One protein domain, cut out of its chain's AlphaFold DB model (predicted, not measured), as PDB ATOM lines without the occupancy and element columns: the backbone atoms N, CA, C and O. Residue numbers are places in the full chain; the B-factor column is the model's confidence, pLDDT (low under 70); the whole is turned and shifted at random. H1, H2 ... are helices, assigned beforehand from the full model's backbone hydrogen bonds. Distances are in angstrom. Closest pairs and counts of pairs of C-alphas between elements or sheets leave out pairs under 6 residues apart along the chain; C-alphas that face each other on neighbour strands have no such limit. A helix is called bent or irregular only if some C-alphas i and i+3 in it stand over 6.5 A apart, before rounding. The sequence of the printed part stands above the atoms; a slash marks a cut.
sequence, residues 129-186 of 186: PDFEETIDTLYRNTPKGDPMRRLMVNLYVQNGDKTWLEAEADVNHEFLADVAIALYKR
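Overview. This is residues 129 to 186 of the 186 residues of the protein "BTB domain-containing protein" of Neohortaea acidophila (UniProt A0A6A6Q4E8). The longest helix, H2, is crossed steeply by H4, which packs on it, while H1 runs back beside H2 at a shallow tilt with a wide spacing between them. The short helix H3 follows the far end of H2 and touches no helix, and the stretch after it leads back to the start of H4. The printed part has 58 residues with four named helices in the order H1, H2, H3, H4 and no named strand, and its class is all helix. It is compact, with a radius of gyration of the C-alphas of 10.6 A, and rounded, spanning 27 by 26 by 17 A.

Arrangement. Start at H2, residues 147 to 159, and look for H4, residues 173 to 184. They touch, with the C-alphas of Val 153 and Val 179 the closest at 5.4 A, and H2 does so with residues 153 to 157 alone. Their lines stand at a steep tilt of 59 degrees, and they run the same way. Next go to H1, residues 131 to 141, which forms a helical hairpin with H2, opposite ways at a shallow tilt of 26 degrees. These two only just touch, with 3 pairs of C-alphas within 8 A, the closest being those of Tyr 139 and Arg 149 at 7.2 A; H2 touches H1 with residues 149 to 152 alone. H1 and H4 also only just touch, with 3 such pairs, through residues 174 to 175 of H4 alone; the closest C-alphas are those of Tyr 139 and Phe 175, 7.4 A apart, and the lines are about perpendicular at 80 degrees. H3, residues 162 to 166, is apart from H1, H2 and H4. In H2, H3 and H4 every O i to N i+4 pair is within hydrogen-bond range, and in H1 6 of 7 are.

Along the chain. Find C-alpha 147 at (139.218, 199.842, 217.802); from there H2 runs 18.3 A to C-alpha 159. H1 begins at C-alpha 131, (156.111, 197.837, 215.285), and covers 14.4 A; it is only just irregular, with C-alphas 132 and 135 6.50 A apart. H3 is 6.2 A long. H4 runs 16.8 A and ends at C-alpha 184, (148.271, 197.681, 234.852).

Size, cuts and confidence. Look to Glu 133 and Arg 186 for the two C-alphas farthest apart, 27.7 A. The printed part has no cut and ends at the chain's last residue, 186. The links H1 to H2 and H2 to H3 are tight, and H3 to H4 is short. The mean pLDDT of the printed part is 80.3; it is under 70 at residue 132, residues 165 to 171, of which 165 to 166 belong to H3, and residues 185 to 186.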
ATOM      1  N   PRO A 129     152.128 191.479 213.978       78.75
ATOM      2  CA  PRO A 129     152.477 192.760 213.373       78.75
ATOM      3  C   PRO A 129     153.812 193.276 213.910       78.75
ATOM      4  O   PRO A 129     154.056 193.194 215.113       78.75
ATOM      5  N   ASP A 130     154.666 193.780 213.027       76.50
ATOM      6  CA  ASP A 130     155.864 194.521 213.409       76.50
ATOM      7  C   ASP A 130     155.483 195.902 213.965       76.50
ATOM      8  O   ASP A 130     154.406 196.439 213.687       76.50
ATOM      9  N   PHE A 131     156.356 196.493 214.771       70.19
ATOM     10  CA  PHE A 131     156.111 197.837 215.285       70.19
ATOM     11  C   PHE A 131     156.527 198.938 214.303       70.19
ATOM     12  O   PHE A 131     155.817 199.943 214.205       70.19
ATOM     13  N   GLU A 132     157.684 198.775 213.648       68.38
ATOM     14  CA  GLU A 132     158.355 199.834 212.880       68.38
ATOM     15  C   GLU A 132     157.484 200.353 211.734       68.38
ATOM     16  O   GLU A 132     157.353 201.564 211.558       68.38
ATOM     17  N   GLU A 133     156.852 199.455 210.980       74.56
ATOM     18  CA  GLU A 133     156.037 199.817 209.827       74.56
ATOM     19  C   GLU A 133     154.552 199.783 210.189       74.56
ATOM     20  O   GLU A 133     153.828 200.762 209.982       74.56
ATOM     21  N   THR A 134     154.084 198.686 210.786       82.44
ATOM     22  CA  THR A 134     152.646 198.440 210.942       82.44
ATOM     23  C   THR A 134     152.026 199.268 212.080       82.44
ATOM     24  O   THR A 134     151.022 199.963 211.878       82.44
ATOM     25  N   ILE A 135     152.601 199.226 213.289       84.88
ATOM     26  CA  ILE A 135     152.047 199.946 214.456       84.88
ATOM     27  C   ILE A 135     152.217 201.455 214.317       84.88
ATOM     28  O   ILE A 135     151.281 202.204 214.615       84.88
ATOM     29  N   ASP A 136     153.377 201.917 213.858       85.56
ATOM     30  CA  ASP A 136     153.615 203.344 213.659       85.56
ATOM     31  C   ASP A 136     152.660 203.934 212.608       85.56
ATOM     32  O   ASP A 136     152.004 204.947 212.877       85.56
ATOM     33  N   THR A 137     152.461 203.252 211.473       87.12
ATOM     34  CA  THR A 137     151.482 203.666 210.452       87.12
ATOM     35  C   THR A 137     150.068 203.740 211.025       87.12
ATOM     36  O   THR A 137     149.361 204.730 210.805       87.12
ATOM     37  N   LEU A 138     149.658 202.753 211.825       89.19
ATOM     38  CA  LEU A 138     148.348 202.758 212.473       89.19
ATOM     39  C   LEU A 138     148.183 203.957 213.421       89.19
ATOM     40  O   LEU A 138     147.174 204.664 213.353       89.19
ATOM     41  N   TYR A 139     149.158 204.217 214.295       90.06
ATOM     42  CA  TYR A 139     149.087 205.308 215.277       90.06
ATOM     43  C   TYR A 139     149.215 206.699 214.648       90.06
ATOM     44  O   TYR A 139     148.698 207.669 215.200       90.06
ATOM     45  N   ARG A 140     149.855 206.829 213.485       88.56
ATOM     46  CA  ARG A 140     149.896 208.103 212.754       88.56
ATOM     47  C   ARG A 140     148.572 208.442 212.073       88.56
ATOM     48  O   ARG A 140     148.263 209.623 211.938       88.56
ATOM     49  N   ASN A 141     147.801 207.434 211.661       89.56
ATOM     50  CA  ASN A 141     146.626 207.632 210.804       89.56
ATOM     51  C   ASN A 141     145.268 207.441 211.497       89.56
ATOM     52  O   ASN A 141     144.250 207.809 210.924       89.56
ATOM     53  N   THR A 142     145.221 206.919 212.723       90.12
ATOM     54  CA  THR A 142     143.962 206.742 213.480       90.12
ATOM     55  C   THR A 142     143.874 207.697 214.674       90.12
ATOM     56  O   THR A 142     144.900 208.209 215.110       90.12
ATOM     57  N   PRO A 143     142.690 207.981 215.243       89.44
ATOM     58  CA  PRO A 143     142.564 208.767 216.472       89.44
ATOM     59  C   PRO A 143     142.739 207.927 217.753       89.44
ATOM     60  O   PRO A 143     142.697 206.696 217.749       89.44
ATOM     61  N   LYS A 144     142.881 208.599 218.904       88.75
ATOM     62  CA  LYS A 144     142.884 207.928 220.216       88.75
ATOM     63  C   LYS A 144     141.549 207.227 220.471       88.75
ATOM     64  O   LYS A 144     140.489 207.819 220.291       88.75
ATOM     65  N   GLY A 145     141.613 205.988 220.957       84.56
ATOM     66  CA  GLY A 145     140.431 205.165 221.240       84.56
ATOM     67  C   GLY A 145     139.923 204.340 220.054       84.56
ATOM     68  O   GLY A 145     138.907 203.656 220.204       84.56
ATOM     69  N   ASP A 146     140.632 204.376 218.924       90.50
ATOM     70  CA  ASP A 146     140.346 203.557 217.751       90.50
ATOM     71  C   ASP A 146     140.307 202.042 218.082       90.50
ATOM     72  O   ASP A 146     141.138 201.555 218.866       90.50
ATOM     73  N   PRO A 147     139.333 201.276 217.548       89.69
ATOM     74  CA  PRO A 147     139.218 199.842 217.802       89.69
ATOM     75  C   PRO A 147     140.461 199.038 217.409       89.69
ATOM     76  O   PRO A 147     140.847 198.146 218.169       89.69
ATOM     77  N   MET A 148     141.108 199.370 216.290       89.69
ATOM     78  CA  MET A 148     142.294 198.665 215.811       89.69
ATOM     79  C   MET A 148     143.484 198.917 216.740       89.69
ATOM     80  O   MET A 148     144.177 197.971 217.113       89.69
ATOM     81  N   ARG A 149     143.668 200.153 217.237       91.06
ATOM     82  CA  ARG A 149     144.687 200.439 218.272       91.06
ATOM     83  C   ARG A 149     144.492 199.577 219.519       91.06
ATOM     84  O   ARG A 149     145.459 199.028 220.046       91.06
ATOM     85  N   ARG A 150     143.246 199.419 219.983       90.56
ATOM     86  CA  ARG A 150     142.929 198.563 221.142       90.56
ATOM     87  C   ARG A 150     143.209 197.089 220.863       90.56
ATOM     88  O   ARG A 150     143.695 196.400 221.759       90.56
ATOM     89  N   LEU A 151     142.903 196.605 219.658       89.06
ATOM     90  CA  LEU A 151     143.224 195.239 219.250       89.06
ATOM     91  C   LEU A 151     144.738 195.009 219.286       89.06
ATOM     92  O   LEU A 151     145.173 194.046 219.911       89.06
ATOM     93  N   MET A 152     145.529 195.919 218.712       88.69
ATOM     94  CA  MET A 152     146.993 195.832 218.739       88.69
ATOM     95  C   MET A 152     147.528 195.786 220.162       88.69
ATOM     96  O   MET A 152     148.226 194.850 220.533       88.69
ATOM     97  N   VAL A 153     147.125 196.730 221.010       89.19
ATOM     98  CA  VAL A 153     147.546 196.751 222.417       89.19
ATOM     99  C   VAL A 153     147.201 195.433 223.120       89.19
ATOM    100  O   VAL A 153     148.046 194.861 223.808       89.19
ATOM    101  N   ASN A 154     145.997 194.896 222.905       88.38
ATOM    102  CA  ASN A 154     145.594 193.614 223.483       88.38
ATOM    103  C   ASN A 154     146.432 192.436 222.967       88.38
ATOM    104  O   ASN A 154     146.783 191.563 223.759       88.38
ATOM    105  N   LEU A 155     146.767 192.404 221.675       85.56
ATOM    106  CA  LEU A 155     147.606 191.357 221.088       85.56
ATOM    107  C   LEU A 155     148.994 191.329 221.734       85.56
ATOM    108  O   LEU A 155     149.462 190.254 222.114       85.56
ATOM    109  N   TYR A 156     149.603 192.499 221.926       83.88
ATOM    110  CA  TYR A 156     150.915 192.629 222.559       83.88
ATOM    111  C   TYR A 156     150.890 192.301 224.051       83.88
ATOM    112  O   TYR A 156     151.768 191.601 224.539       83.88
ATOM    113  N   VAL A 157     149.863 192.726 224.787       86.38
ATOM    114  CA  VAL A 157     149.725 192.383 226.215       86.38
ATOM    115  C   VAL A 157     149.511 190.880 226.429       86.38
ATOM    116  O   VAL A 157     149.915 190.328 227.455       86.38
ATOM    117  N   GLN A 158     148.844 190.205 225.491       82.44
ATOM    118  CA  GLN A 158     148.550 188.777 225.604       82.44
ATOM    119  C   GLN A 158     149.706 187.881 225.157       82.44
ATOM    120  O   GLN A 158     149.893 186.828 225.764       82.44
ATOM    121  N   ASN A 159     150.450 188.279 224.121       78.44
ATOM    122  CA  ASN A 159     151.409 187.405 223.438       78.44
ATOM    123  C   ASN A 159     152.843 187.950 223.392       78.44
ATOM    124  O   ASN A 159     153.731 187.237 222.931       78.44
ATOM    125  N   GLY A 160     153.066 189.193 223.823       71.19
ATOM    126  CA  GLY A 160     154.357 189.859 223.718       71.19
ATOM    127  C   GLY A 160     155.429 189.238 224.609       71.19
ATOM    128  O   GLY A 160     155.180 188.900 225.768       71.19
ATOM    129  N   ASP A 161     156.635 189.132 224.055       70.00
ATOM    130  CA  ASP A 161     157.861 188.787 224.775       70.00
ATOM    131  C   ASP A 161     158.674 190.068 225.046       70.00
ATOM    132  O   ASP A 161     158.558 191.061 224.327       70.00
ATOM    133  N   LYS A 162     159.530 190.061 226.073       70.81
ATOM    134  CA  LYS A 162     160.439 191.175 226.391       70.81
ATOM    135  C   LYS A 162     161.310 191.558 225.191       70.81
ATOM    136  O   LYS A 162     161.618 192.730 225.006       70.81
ATOM    137  N   THR A 163     161.665 190.574 224.363       70.06
ATOM    138  CA  THR A 163     162.520 190.748 223.183       70.06
ATOM    139  C   THR A 163     161.881 191.659 222.140       70.06
ATOM    140  O   THR A 163     162.598 192.321 221.401       70.06
ATOM    141  N   TRP A 164     160.549 191.752 222.121       71.94
ATOM    142  CA  TRP A 164     159.812 192.613 221.200       71.94
ATOM    143  C   TRP A 164     159.917 194.092 221.586       71.94
ATOM    144  O   TRP A 164     159.853 194.949 220.721       71.94
ATOM    145  N   LEU A 165     160.096 194.394 222.877       68.19
ATOM    146  CA  LEU A 165     160.274 195.764 223.374       68.19
ATOM    147  C   LEU A 165     161.752 196.172 223.448       68.19
ATOM    148  O   LEU A 165     162.067 197.354 223.380       68.19
ATOM    149  N   GLU A 166     162.657 195.204 223.616       66.44
ATOM    150  CA  GLU A 166     164.107 195.439 223.672       66.44
ATOM    151  C   GLU A 166     164.724 195.686 222.286       66.44
ATOM    152  O   GLU A 166     165.763 196.338 222.191       66.44
ATOM    153  N   ALA A 167     164.109 195.162 221.220       59.75
ATOM    154  CA  ALA A 167     164.646 195.233 219.864       59.75
ATOM    155  C   ALA A 167     164.537 196.623 219.214       59.75
ATOM    156  O   ALA A 167     165.195 196.863 218.202       59.75
ATOM    157  N   GLU A 168     163.753 197.544 219.776       59.66
ATOM    158  CA  GLU A 168     163.357 198.753 219.061       59.66
ATOM    159  C   GLU A 168     163.650 200.039 219.835       59.66
ATOM    160  O   GLU A 168     163.125 200.299 220.916       59.66
ATOM    161  N   ALA A 169     164.527 200.863 219.258       55.28
ATOM    162  CA  ALA A 169     165.028 202.085 219.880       55.28
ATOM    163  C   ALA A 169     164.144 203.325 219.631       55.28
ATOM    164  O   ALA A 169     164.319 204.322 220.330       55.28
ATOM    165  N   ASP A 170     163.214 203.274 218.670       64.62
ATOM    166  CA  ASP A 170     162.403 204.425 218.231       64.62
ATOM    167  C   ASP A 170     160.905 204.078 218.141       64.62
ATOM    168  O   ASP A 170     160.218 204.322 217.152       64.62
ATOM    169  N   VAL A 171     160.395 203.427 219.190       67.62
ATOM    170  CA  VAL A 171     158.997 202.982 219.252       67.62
ATOM    171  C   VAL A 171     158.062 204.166 219.489       67.62
ATOM    172  O   VAL A 171     158.327 205.037 220.324       67.62
ATOM    173  N   ASN A 172     156.897 204.145 218.836       77.12
ATOM    174  CA  ASN A 172     155.828 205.112 219.061       77.12
ATOM    175  C   ASN A 172     155.457 205.202 220.558       77.12
ATOM    176  O   ASN A 172     154.894 204.275 221.149       77.12
ATOM    177  N   HIS A 173     155.759 206.346 221.180       82.06
ATOM    178  CA  HIS A 173     155.563 206.547 222.618       82.06
ATOM    179  C   HIS A 173     154.096 206.420 223.055       82.06
ATOM    180  O   HIS A 173     153.838 206.023 224.192       82.06
ATOM    181  N   GLU A 174     153.133 206.741 222.180       84.94
ATOM    182  CA  GLU A 174     151.712 206.563 222.496       84.94
ATOM    183  C   GLU A 174     151.357 205.079 222.601       84.94
ATOM    184  O   GLU A 174     150.667 204.690 223.541       84.94
ATOM    185  N   PHE A 175     151.884 204.246 221.699       85.25
ATOM    186  CA  PHE A 175     151.678 202.801 221.754       85.25
ATOM    187  C   PHE A 175     152.248 202.201 223.043       85.25
ATOM    188  O   PHE A 175     151.555 201.460 223.739       85.25
ATOM    189  N   LEU A 176     153.484 202.557 223.410       84.31
ATOM    190  CA  LEU A 176     154.103 202.074 224.649       84.31
ATOM    191  C   LEU A 176     153.313 202.493 225.892       84.31
ATOM    192  O   LEU A 176     153.151 201.695 226.818       84.31
ATOM    193  N   ALA A 177     152.805 203.727 225.915       85.25
ATOM    194  CA  ALA A 177     151.954 204.199 226.998       85.25
ATOM    195  C   ALA A 177     150.652 203.386 227.078       85.25
ATOM    196  O   ALA A 177     150.279 202.952 228.168       85.25
ATOM    197  N   ASP A 178     149.998 203.125 225.945       87.12
ATOM    198  CA  ASP A 178     148.762 202.341 225.896       87.12
ATOM    199  C   ASP A 178     148.991 200.879 226.324       87.12
ATOM    200  O   ASP A 178     148.194 200.338 227.098       87.12
ATOM    201  N   VAL A 179     150.108 200.259 225.921       86.44
ATOM    202  CA  VAL A 179     150.522 198.920 226.387       86.44
ATOM    203  C   VAL A 179     150.796 198.914 227.886       86.44
ATOM    204  O   VAL A 179     150.276 198.051 228.596       86.44
ATOM    205  N   ALA A 180     151.555 199.882 228.403       85.31
ATOM    206  CA  ALA A 180     151.831 199.986 229.832       85.31
ATOM    207  C   ALA A 180     150.531 200.141 230.636       85.31
ATOM    208  O   ALA A 180     150.311 199.413 231.603       85.31
ATOM    209  N   ILE A 181     149.624 201.025 230.208       86.75
ATOM    210  CA  ILE A 181     148.307 201.208 230.836       86.75
ATOM    211  C   ILE A 181     147.499 199.906 230.805       86.75
ATOM    212  O   ILE A 181     146.849 199.567 231.795       86.75
ATOM    213  N   ALA A 182     147.520 199.177 229.690       86.69
ATOM    214  CA  ALA A 182     146.806 197.913 229.556       86.69
ATOM    215  C   ALA A 182     147.390 196.801 230.449       86.69
ATOM    216  O   ALA A 182     146.620 196.013 230.996       86.69
ATOM    217  N   LEU A 183     148.708 196.778 230.683       83.94
ATOM    218  CA  LEU A 183     149.352 195.851 231.625       83.94
ATOM    219  C   LEU A 183     148.918 196.087 233.080       83.94
ATOM    220  O   LEU A 183     148.722 195.124 233.814       83.94
ATOM    221  N   TYR A 184     148.728 197.344 233.494       79.94
ATOM    222  CA  TYR A 184     148.271 197.681 234.852       79.94
ATOM    223  C   TYR A 184     146.767 197.476 235.078       79.94
ATOM    224  O   TYR A 184     146.321 197.449 236.222       79.94
ATOM    225  N   LYS A 185     145.973 197.351 234.010       68.69
ATOM    226  CA  LYS A 185     144.525 197.086 234.086       68.69
ATOM    227  C   LYS A 185     144.184 195.596 234.230       68.69
ATOM    228  O   LYS A 185     143.002 195.257 234.174       68.69
ATOM    229  N   ARG A 186     145.194 194.734 234.363       53.50
ATOM    230  CA  ARG A 186     145.046 193.281 234.443       53.50
ATOM    231  C   ARG A 186     144.760 192.790 235.858       53.50
ATOM    232  O   ARG A 186     145.338 193.354 236.810       53.50
TER     233      ARG A 186